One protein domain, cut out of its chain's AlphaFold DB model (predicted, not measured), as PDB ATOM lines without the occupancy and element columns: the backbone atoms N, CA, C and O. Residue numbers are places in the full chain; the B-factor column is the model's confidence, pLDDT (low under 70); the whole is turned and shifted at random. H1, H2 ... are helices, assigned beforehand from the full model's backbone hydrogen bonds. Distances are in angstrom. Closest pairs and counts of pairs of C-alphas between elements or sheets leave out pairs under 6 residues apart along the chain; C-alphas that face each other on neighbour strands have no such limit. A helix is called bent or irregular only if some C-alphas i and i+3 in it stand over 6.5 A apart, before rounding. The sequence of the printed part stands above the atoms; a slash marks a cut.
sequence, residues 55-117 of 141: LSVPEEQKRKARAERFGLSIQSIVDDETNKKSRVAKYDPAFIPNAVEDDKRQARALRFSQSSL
ATOM      1  N   LEU A  55     -16.236  27.503  21.841       55.56
ATOM      2  CA  LEU A  55     -17.448  27.104  21.142       55.56
ATOM      3  C   LEU A  55     -17.950  25.933  21.973       55.56
ATOM      4  O   LEU A  55     -17.406  24.834  21.893       55.56
ATOM      5  N   SER A  56     -18.906  26.190  22.864       55.53
ATOM      6  CA  SER A  56     -19.644  25.098  23.448       55.53
ATOM      7  C   SER A  56     -20.133  24.329  22.229       55.53
ATOM      8  O   SER A  56     -20.699  24.915  21.307       55.53
ATOM      9  N   VAL A  57     -19.807  23.040  22.168       61.94
ATOM     10  CA  VAL A  57     -20.229  22.107  21.116       61.94
ATOM     11  C   VAL A  57     -21.623  22.440  20.529       61.94
ATOM     12  O   VAL A  57     -21.751  22.413  19.302       61.94
ATOM     13  N   PRO A  58     -22.646  22.860  21.317       70.25
ATOM     14  CA  PRO A  58     -23.925  23.321  20.762       70.25
ATOM     15  C   PRO A  58     -23.875  24.548  19.831       70.25
ATOM     16  O   PRO A  58     -24.626  24.591  18.858       70.25
ATOM     17  N   GLU A  59     -23.050  25.564  20.082       76.75
ATOM     18  CA  GLU A  59     -22.973  26.753  19.218       76.75
ATOM     19  C   GLU A  59     -22.325  26.435  17.866       76.75
ATOM     20  O   GLU A  59     -22.771  26.934  16.830       76.75
ATOM     21  N   GLU A  60     -21.331  25.544  17.835       77.25
ATOM     22  CA  GLU A  60     -20.760  25.066  16.573       77.25
ATOM     23  C   GLU A  60     -21.772  24.227  15.778       77.25
ATOM     24  O   GLU A  60     -21.897  24.393  14.565       77.25
ATOM     25  N   GLN A  61     -22.558  23.383  16.453       81.38
ATOM     26  CA  GLN A  61     -23.631  22.602  15.827       81.38
ATOM     27  C   GLN A  61     -24.731  23.488  15.229       81.38
ATOM     28  O   GLN A  61     -25.173  23.244  14.108       81.38
ATOM     29  N   LYS A  62     -25.148  24.556  15.922       86.81
ATOM     30  CA  LYS A  62     -26.120  25.519  15.373       86.81
ATOM     31  C   LYS A  62     -25.574  26.247  14.146       86.81
ATOM     32  O   LYS A  62     -26.316  26.461  13.187       86.81
ATOM     33  N   ARG A  63     -24.288  26.617  14.159       84.25
ATOM     34  CA  ARG A  63     -23.620  27.226  12.997       84.25
ATOM     35  C   ARG A  63     -23.577  26.257  11.818       84.25
ATOM     36  O   ARG A  63     -23.959  26.659  10.726       84.25
ATOM     37  N   LYS A  64     -23.208  24.993  12.055       85.50
ATOM     38  CA  LYS A  64     -23.233  23.904  11.059       85.50
ATOM     39  C   LYS A  64     -24.626  23.718  10.455       85.50
ATOM     40  O   LYS A  64     -24.782  23.855   9.250       85.50
ATOM     41  N   ALA A  65     -25.655  23.547  11.285       89.75
ATOM     42  CA  ALA A  65     -27.032  23.367  10.819       89.75
ATOM     43  C   ALA A  65     -27.563  24.579  10.030       89.75
ATOM     44  O   ALA A  65     -28.318  24.431   9.069       89.75
ATOM     45  N   ARG A  66     -27.180  25.803  10.417       89.81
ATOM     46  CA  ARG A  66     -27.504  27.001   9.634       89.81
ATOM     47  C   ARG A  66     -26.769  26.985   8.294       89.81
ATOM     48  O   ARG A  66     -27.402  27.226   7.276       89.81
ATOM     49  N   ALA A  67     -25.472  26.702   8.293       89.19
ATOM     50  CA  ALA A  67     -24.672  26.632   7.078       89.19
ATOM     51  C   ALA A  67     -25.264  25.624   6.078       89.19
ATOM     52  O   ALA A  67     -25.464  25.974   4.920       89.19
ATOM     53  N   GLU A  68     -25.694  24.448   6.546       88.50
ATOM     54  CA  GLU A  68     -26.389  23.445   5.729       88.50
ATOM     55  C   GLU A  68     -27.715  23.956   5.152       88.50
ATOM     56  O   GLU A  68     -27.961  23.813   3.956       88.50
ATOM     57  N   ARG A  69     -28.555  24.621   5.960       94.25
ATOM     58  CA  ARG A  69     -29.831  25.195   5.485       94.25
ATOM     59  C   ARG A  69     -29.655  26.236   4.384       94.25
ATOM     60  O   ARG A  69     -30.538  26.381   3.546       94.25
ATOM     61  N   PHE A  70     -28.561  26.988   4.424       90.19
ATOM     62  CA  PHE A  70     -28.287  28.069   3.480       90.19
ATOM     63  C   PHE A  70     -27.251  27.686   2.410       90.19
ATOM     64  O   PHE A  70     -26.888  28.537   1.604       90.19
ATOM     65  N   GLY A  71     -26.772  26.435   2.395       88.62
ATOM     66  CA  GLY A  71     -25.734  25.972   1.466       88.62
ATOM     67  C   GLY A  71     -24.396  26.712   1.600       88.62
ATOM     68  O   GLY A  71     -23.654  26.816   0.628       88.62
ATOM     69  N   LEU A  72     -24.093  27.268   2.776       81.75
ATOM     70  CA  LEU A  72     -22.862  28.020   3.024       81.75
ATOM     71  C   LEU A  72     -21.737  27.073   3.458       81.75
ATOM     72  O   LEU A  72     -21.926  26.232   4.335       81.75
ATOM     73  N   SER A  73     -20.542  27.233   2.888       71.12
ATOM     74  CA  SER A  73     -19.344  26.552   3.391       71.12
ATOM     75  C   SER A  73     -18.889  27.209   4.695       71.12
ATOM     76  O   SER A  73     -18.696  28.422   4.755       71.12
ATOM     77  N   ILE A  74     -18.667  26.408   5.740       64.81
ATOM     78  CA  ILE A  74     -18.222  26.866   7.075       64.81
ATOM     79  C   ILE A  74     -16.851  27.574   7.018       64.81
ATOM     80  O   ILE A  74     -16.481  28.296   7.941       64.81
ATOM     81  N   GLN A  75     -16.115  27.435   5.910       61.50
ATOM     82  CA  GLN A  75     -14.848  28.134   5.673       61.50
ATOM     83  C   GLN A  75     -14.994  29.649   5.434       61.50
ATOM     84  O   GLN A  75     -13.987  30.353   5.391       61.50
ATOM     85  N   SER A  76     -16.220  30.181   5.345       56.94
ATOM     86  CA  SER A  76     -16.483  31.606   5.090       56.94
ATOM     87  C   SER A  76     -15.959  32.568   6.166       56.94
ATOM     88  O   SER A  76     -15.982  33.773   5.950       56.94
ATOM     89  N   ILE A  77     -15.466  32.066   7.304       58.97
ATOM     90  CA  ILE A  77     -14.831  32.878   8.359       58.97
ATOM     91  C   ILE A  77     -13.596  33.623   7.817       58.97
ATOM     92  O   ILE A  77     -13.276  34.712   8.279       58.97
ATOM     93  N   VAL A  78     -12.909  33.067   6.812       52.94
ATOM     94  CA  VAL A  78     -11.718  33.693   6.204       52.94
ATOM     95  C   VAL A  78     -12.091  34.833   5.242       52.94
ATOM     96  O   VAL A  78     -11.325  35.780   5.080       52.94
ATOM     97  N   ASP A  79     -13.292  34.798   4.661       51.66
ATOM     98  CA  ASP A  79     -13.799  35.820   3.732       51.66
ATOM     99  C   ASP A  79     -14.476  37.010   4.435       51.66
ATOM    100  O   ASP A  79     -14.945  37.955   3.790       51.66
ATOM    101  N   ASP A  80     -14.524  37.013   5.769       57.56
ATOM    102  CA  ASP A  80     -15.062  38.147   6.518       57.56
ATOM    103  C   ASP A  80     -14.226  39.413   6.282       57.56
ATOM    104  O   ASP A  80     -14.786  40.503   6.224       57.56
ATOM    105  N   GLU A  81     -12.915  39.313   6.053       58.09
ATOM    106  CA  GLU A  81     -12.050  40.484   5.852       58.09
ATOM    107  C   GLU A  81     -12.266  41.174   4.491       58.09
ATOM    108  O   GLU A  81     -12.201  42.403   4.394       58.09
ATOM    109  N   THR A  82     -12.573  40.421   3.430       59.59
ATOM    110  CA  THR A  82     -12.889  40.975   2.098       59.59
ATOM    111  C   THR A  82     -14.279  41.614   2.101       59.59
ATOM    112  O   THR A  82     -14.455  42.751   1.649       59.59
ATOM    113  N   ASN A  83     -15.253  40.948   2.726       64.12
ATOM    114  CA  ASN A  83     -16.594  41.485   2.924       64.12
ATOM    115  C   ASN A  83     -16.593  42.715   3.839       64.12
ATOM    116  O   ASN A  83     -17.286  43.693   3.546       64.12
ATOM    117  N   LYS A  84     -15.777  42.723   4.894       73.12
ATOM    118  CA  LYS A  84     -15.623  43.852   5.820       73.12
ATOM    119  C   LYS A  84     -15.019  45.065   5.127       73.12
ATOM    120  O   LYS A  84     -15.566  46.154   5.275       73.12
ATOM    121  N   LYS A  85     -13.996  44.888   4.283       70.38
ATOM    122  CA  LYS A  85     -13.454  45.968   3.436       70.38
ATOM    123  C   LYS A  85     -14.493  46.501   2.445       70.38
ATOM    124  O   LYS A  85     -14.662  47.712   2.339       70.38
ATOM    125  N   SER A  86     -15.256  45.622   1.788       71.62
ATOM    126  CA  SER A  86     -16.340  46.044   0.883       71.62
ATOM    127  C   SER A  86     -17.452  46.805   1.612       71.62
ATOM    128  O   SER A  86     -18.055  47.723   1.061       71.62
ATOM    129  N   ARG A  87     -17.730  46.434   2.868       77.25
ATOM    130  CA  ARG A  87     -18.725  47.092   3.707       77.25
ATOM    131  C   ARG A  87     -18.248  48.484   4.093       77.25
ATOM    132  O   ARG A  87     -19.018  49.419   3.934       77.25
ATOM    133  N   VAL A  88     -17.001  48.623   4.540       77.12
ATOM    134  CA  VAL A  88     -16.407  49.930   4.860       77.12
ATOM    135  C   VAL A  88     -16.471  50.854   3.641       77.12
ATOM    136  O   VAL A  88     -17.032  51.935   3.756       77.12
ATOM    137  N   ALA A  89     -16.081  50.376   2.454       72.50
ATOM    138  CA  ALA A  89     -16.143  51.170   1.224       72.50
ATOM    139  C   ALA A  89     -17.567  51.626   0.836       72.50
ATOM    140  O   ALA A  89     -17.743  52.705   0.282       72.50
ATOM    141  N   LYS A  90     -18.609  50.837   1.142       76.00
ATOM    142  CA  LYS A  90     -20.016  51.229   0.912       76.00
ATOM    143  C   LYS A  90     -20.506  52.323   1.862       76.00
ATOM    144  O   LYS A  90     -21.490  52.987   1.550       76.00
ATOM    145  N   TYR A  91     -19.877  52.458   3.028       73.38
ATOM    146  CA  TYR A  91     -20.258  53.418   4.063       73.38
ATOM    147  C   TYR A  91     -19.234  54.545   4.238       73.38
ATOM    148  O   TYR A  91     -19.414  55.376   5.127       73.38
ATOM    149  N   ASP A  92     -18.193  54.597   3.403       74.56
ATOM    150  CA  ASP A  92     -17.243  55.699   3.411       74.56
ATOM    151  C   ASP A  92     -17.946  56.984   2.940       74.56
ATOM    152  O   ASP A  92     -18.419  57.053   1.803       74.56
ATOM    153  N   PRO A  93     -18.015  58.035   3.779       64.44
ATOM    154  CA  PRO A  93     -18.731  59.273   3.462       64.44
ATOM    155  C   PRO A  93     -18.063  60.093   2.347       64.44
ATOM    156  O   PRO A  93     -18.645  61.059   1.865       64.44
ATOM    157  N   ALA A  94     -16.849  59.714   1.935       62.94
ATOM    158  CA  ALA A  94     -16.139  60.285   0.795       62.94
ATOM    159  C   ALA A  94     -16.539  59.647  -0.553       62.94
ATOM    160  O   ALA A  94     -16.045  60.073  -1.598       62.94
ATOM    161  N   PHE A  95     -17.402  58.621  -0.555       63.22
ATOM    162  CA  PHE A  95     -17.868  57.979  -1.781       63.22
ATOM    163  C   PHE A  95     -18.848  58.887  -2.544       63.22
ATOM    164  O   PHE A  95     -19.784  59.459  -1.986       63.22
ATOM    165  N   ILE A  96     -18.573  59.026  -3.839       63.81
ATOM    166  CA  ILE A  96     -19.063  60.056  -4.761       63.81
ATOM    167  C   ILE A  96     -20.606  60.167  -4.756       63.81
ATOM    168  O   ILE A  96     -21.294  59.146  -4.848       63.81
ATOM    169  N   PRO A  97     -21.170  61.391  -4.691       55.44
ATOM    170  CA  PRO A  97     -22.611  61.615  -4.712       55.44
ATOM    171  C   PRO A  97     -23.208  61.188  -6.058       55.44
ATOM    172  O   PRO A  97     -22.983  61.807  -7.095       55.44
ATOM    173  N   ASN A  98     -24.014  60.130  -6.037       60.72
ATOM    174  CA  ASN A  98     -24.949  59.857  -7.120       60.72
ATOM    175  C   ASN A  98     -26.127  60.829  -6.969       60.72
ATOM    176  O   ASN A  98     -26.824  60.758  -5.958       60.72
ATOM    177  N   ALA A  99     -26.381  61.687  -7.964       69.75
ATOM    178  CA  ALA A  99     -27.480  62.668  -7.956       69.75
ATOM    179  C   ALA A  99     -28.843  62.054  -7.558       69.75
ATOM    180  O   ALA A  99     -29.617  62.645  -6.814       69.75
ATOM    181  N   VAL A 100     -29.077  60.797  -7.953       72.62
ATOM    182  CA  VAL A 100     -30.270  60.013  -7.592       72.62
ATOM    183  C   VAL A 100     -30.421  59.796  -6.078       72.62
ATOM    184  O   VAL A 100     -31.536  59.741  -5.563       72.62
ATOM    185  N   GLU A 101     -29.322  59.637  -5.339       79.38
ATOM    186  CA  GLU A 101     -29.365  59.462  -3.883       79.38
ATOM    187  C   GLU A 101     -29.619  60.791  -3.156       79.38
ATOM    188  O   GLU A 101     -30.278  60.790  -2.113       79.38
ATOM    189  N   ASP A 102     -29.176  61.923  -3.714       80.44
ATOM    190  CA  ASP A 102     -29.517  63.252  -3.193       80.44
ATOM    191  C   ASP A 102     -30.999  63.571  -3.377       80.44
ATOM    192  O   ASP A 102     -31.641  63.992  -2.415       80.44
ATOM    193  N   ASP A 103     -31.590  63.256  -4.531       87.81
ATOM    194  CA  ASP A 103     -33.029  63.446  -4.753       87.81
ATOM    195  C   ASP A 103     -33.875  62.648  -3.747       87.81
ATOM    196  O   ASP A 103     -34.846  63.159  -3.180       87.81
ATOM    197  N   LYS A 104     -33.477  61.404  -3.438       90.62
ATOM    198  CA  LYS A 104     -34.132  60.588  -2.398       90.62
ATOM    199  C   LYS A 104     -33.975  61.198  -1.003       90.62
ATOM    200  O   LYS A 104     -34.931  61.169  -0.220       90.62
ATOM    201  N   ARG A 105     -32.795  61.738  -0.670       88.19
ATOM    202  CA  ARG A 105     -32.546  62.438   0.604       88.19
ATOM    203  C   ARG A 105     -33.392  63.704   0.717       88.19
ATOM    204  O   ARG A 105     -34.009  63.904   1.760       88.19
ATOM    205  N   GLN A 106     -33.484  64.499  -0.346       91.31
ATOM    206  CA  GLN A 106     -34.292  65.719  -0.383       91.31
ATOM    207  C   GLN A 106     -35.790  65.413  -0.298       91.31
ATOM    208  O   GLN A 106     -36.488  65.988   0.533       91.31
ATOM    209  N   ALA A 107     -36.292  64.435  -1.059       91.44
ATOM    210  CA  ALA A 107     -37.686  63.999  -0.962       91.44
ATOM    211  C   ALA A 107     -38.034  63.500   0.449       91.44
ATOM    212  O   ALA A 107     -39.130  63.746   0.959       91.44
ATOM    213  N   ARG A 108     -37.091  62.817   1.111       90.75
ATOM    214  CA  ARG A 108     -37.226  62.437   2.517       90.75
ATOM    215  C   ARG A 108     -37.254  63.677   3.416       90.75
ATOM    216  O   ARG A 108     -38.183  63.800   4.207       90.75
ATOM    217  N   ALA A 109     -36.298  64.594   3.285       91.62
ATOM    218  CA  ALA A 109     -36.246  65.822   4.078       91.62
ATOM    219  C   ALA A 109     -37.545  66.635   3.962       91.62
ATOM    220  O   ALA A 109     -38.102  67.027   4.982       91.62
ATOM    221  N   LEU A 110     -38.100  66.780   2.755       89.31
ATOM    222  CA  LEU A 110     -39.380  67.454   2.527       89.31
ATOM    223  C   LEU A 110     -40.533  66.773   3.276       89.31
ATOM    224  O   LEU A 110     -41.268  67.452   3.993       89.31
ATOM    225  N   ARG A 111     -40.649  65.440   3.203       90.00
ATOM    226  CA  ARG A 111     -41.682  64.684   3.942       90.00
ATOM    227  C   ARG A 111     -41.593  64.891   5.453       90.00
ATOM    228  O   ARG A 111     -42.617  65.048   6.105       90.00
ATOM    229  N   PHE A 112     -40.382  64.898   6.004       86.38
ATOM    230  CA  PHE A 112     -40.175  65.063   7.447       86.38
ATOM    231  C   PHE A 112     -40.204  66.533   7.904       86.38
ATOM    232  O   PHE A 112     -40.503  66.807   9.064       86.38
ATOM    233  N   SER A 113     -39.962  67.495   7.010       82.75
ATOM    234  CA  SER A 113     -40.097  68.927   7.311       82.75
ATOM    235  C   SER A 113     -41.556  69.380   7.408       82.75
ATOM    236  O   SER A 113     -41.861  70.305   8.147       82.75
ATOM    237  N   GLN A 114     -42.487  68.702   6.732       68.44
ATOM    238  CA  GLN A 114     -43.912  69.044   6.806       68.44
ATOM    239  C   GLN A 114     -44.535  68.700   8.168       68.44
ATOM    240  O   GLN A 114     -45.469  69.370   8.602       68.44
ATOM    241  N   SER A 115     -43.991  67.715   8.890       62.75
ATOM    242  CA  SER A 115     -44.481  67.348  10.226       62.75
ATOM    243  C   SER A 115     -44.188  68.381  11.323       62.75
ATOM    244  O   SER A 115     -44.827  68.317  12.371       62.75
ATOM    245  N   SER A 116     -43.284  69.351  11.112       60.75
ATOM    246  CA  SER A 116     -43.118  70.467  12.059       60.75
ATOM    247  C   SER A 116     -44.196  71.544  11.905       60.75
ATOM    248  O   SER A 116     -44.422  72.295  12.846       60.75
ATOM    249  N   LEU A 117     -44.894  71.599  10.762       57.38
ATOM    250  CA  LEU A 117     -45.972  72.566  10.516       57.38
ATOM    251  C   LEU A 117     -47.335  72.080  11.032       57.38
ATOM    252  O   LEU A 117     -48.200  72.895  11.332       57.38
TER     253      LEU A 117
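What this domain is: This is residues 55 to 117 of the 141 residues of the protein "Tho1_MOS11_C domain-containing protein" of Kalanchoe fedtschenkoi (UniProt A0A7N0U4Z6). You are looking at an open, wide U of helices strung one after another, with no shared core: H3 makes the base, H4 makes the arm at one end, and the short H2 with H1, which lies crosswise, makes the other end. No helix touches another, and the space between the two ends of the U is empty. The printed part has 63 residues with four named helices, H1, H2, H3 and H4 in that order, and no named strand; the class is all helix. The whole is extended, with a radius of gyration of the C-alphas of 20.6 A and spans of 57 by 28 by 20 A.

Where its parts are: Begin at Leu 55 and go on to C-alpha 57 at (-20.229, 22.107, 21.116), where H1 starts; it runs over residues 57 to 70, 20.3 A from first to last C-alpha. After a tight link of 3 residues look for H2, residues 74 to 77, which is irregular: C-alphas 74 and 77 are 7.0 A apart, against about 5 A in a regular helix. A tight link of 2 residues brings you to H3, residues 80 to 91, which starts at C-alpha 80 at (-15.062, 38.147, 6.518) and is 16.3 A long. A short link of 7 residues then leads to H4, residues 99 to 114, the longest helix with 16 residues and 23.0 A; find its end at C-alpha 114, at (-43.912, 69.044, 6.806).

How they stand to each other: Start with H1 and H2, which are close but not clearly touching: their closest C-alphas, those of Ala 67 and Ile 74, are 6.5 A apart, and their centres are 11.7 A apart. Further along, H2 and H3 meet only through their link. H3 and H4 are apart, though they follow each other. H1 is apart from H3 and from H4, and H2 is apart from H4. In the backbones of H1, H3 and H4 you will find every O i to N i+4 pair within hydrogen-bond range; H2 is too short for such a pair, and its one O i to N i+3 pair is not within range.

The domain as a whole: The two C-alphas farthest apart, those of Val 57 and Leu 117, are 57.6 A apart. Residues 77 to 117, of which 80 to 91 belong to H3 and 99 to 114 to H4, stand free. The printed part has no cut, and no link is long. In the B-factor column the mean pLDDT of the printed part is 74.2; look for values under 70 at residues 55 to 57, 74 to 83, 93 to 99 and 114 to 117.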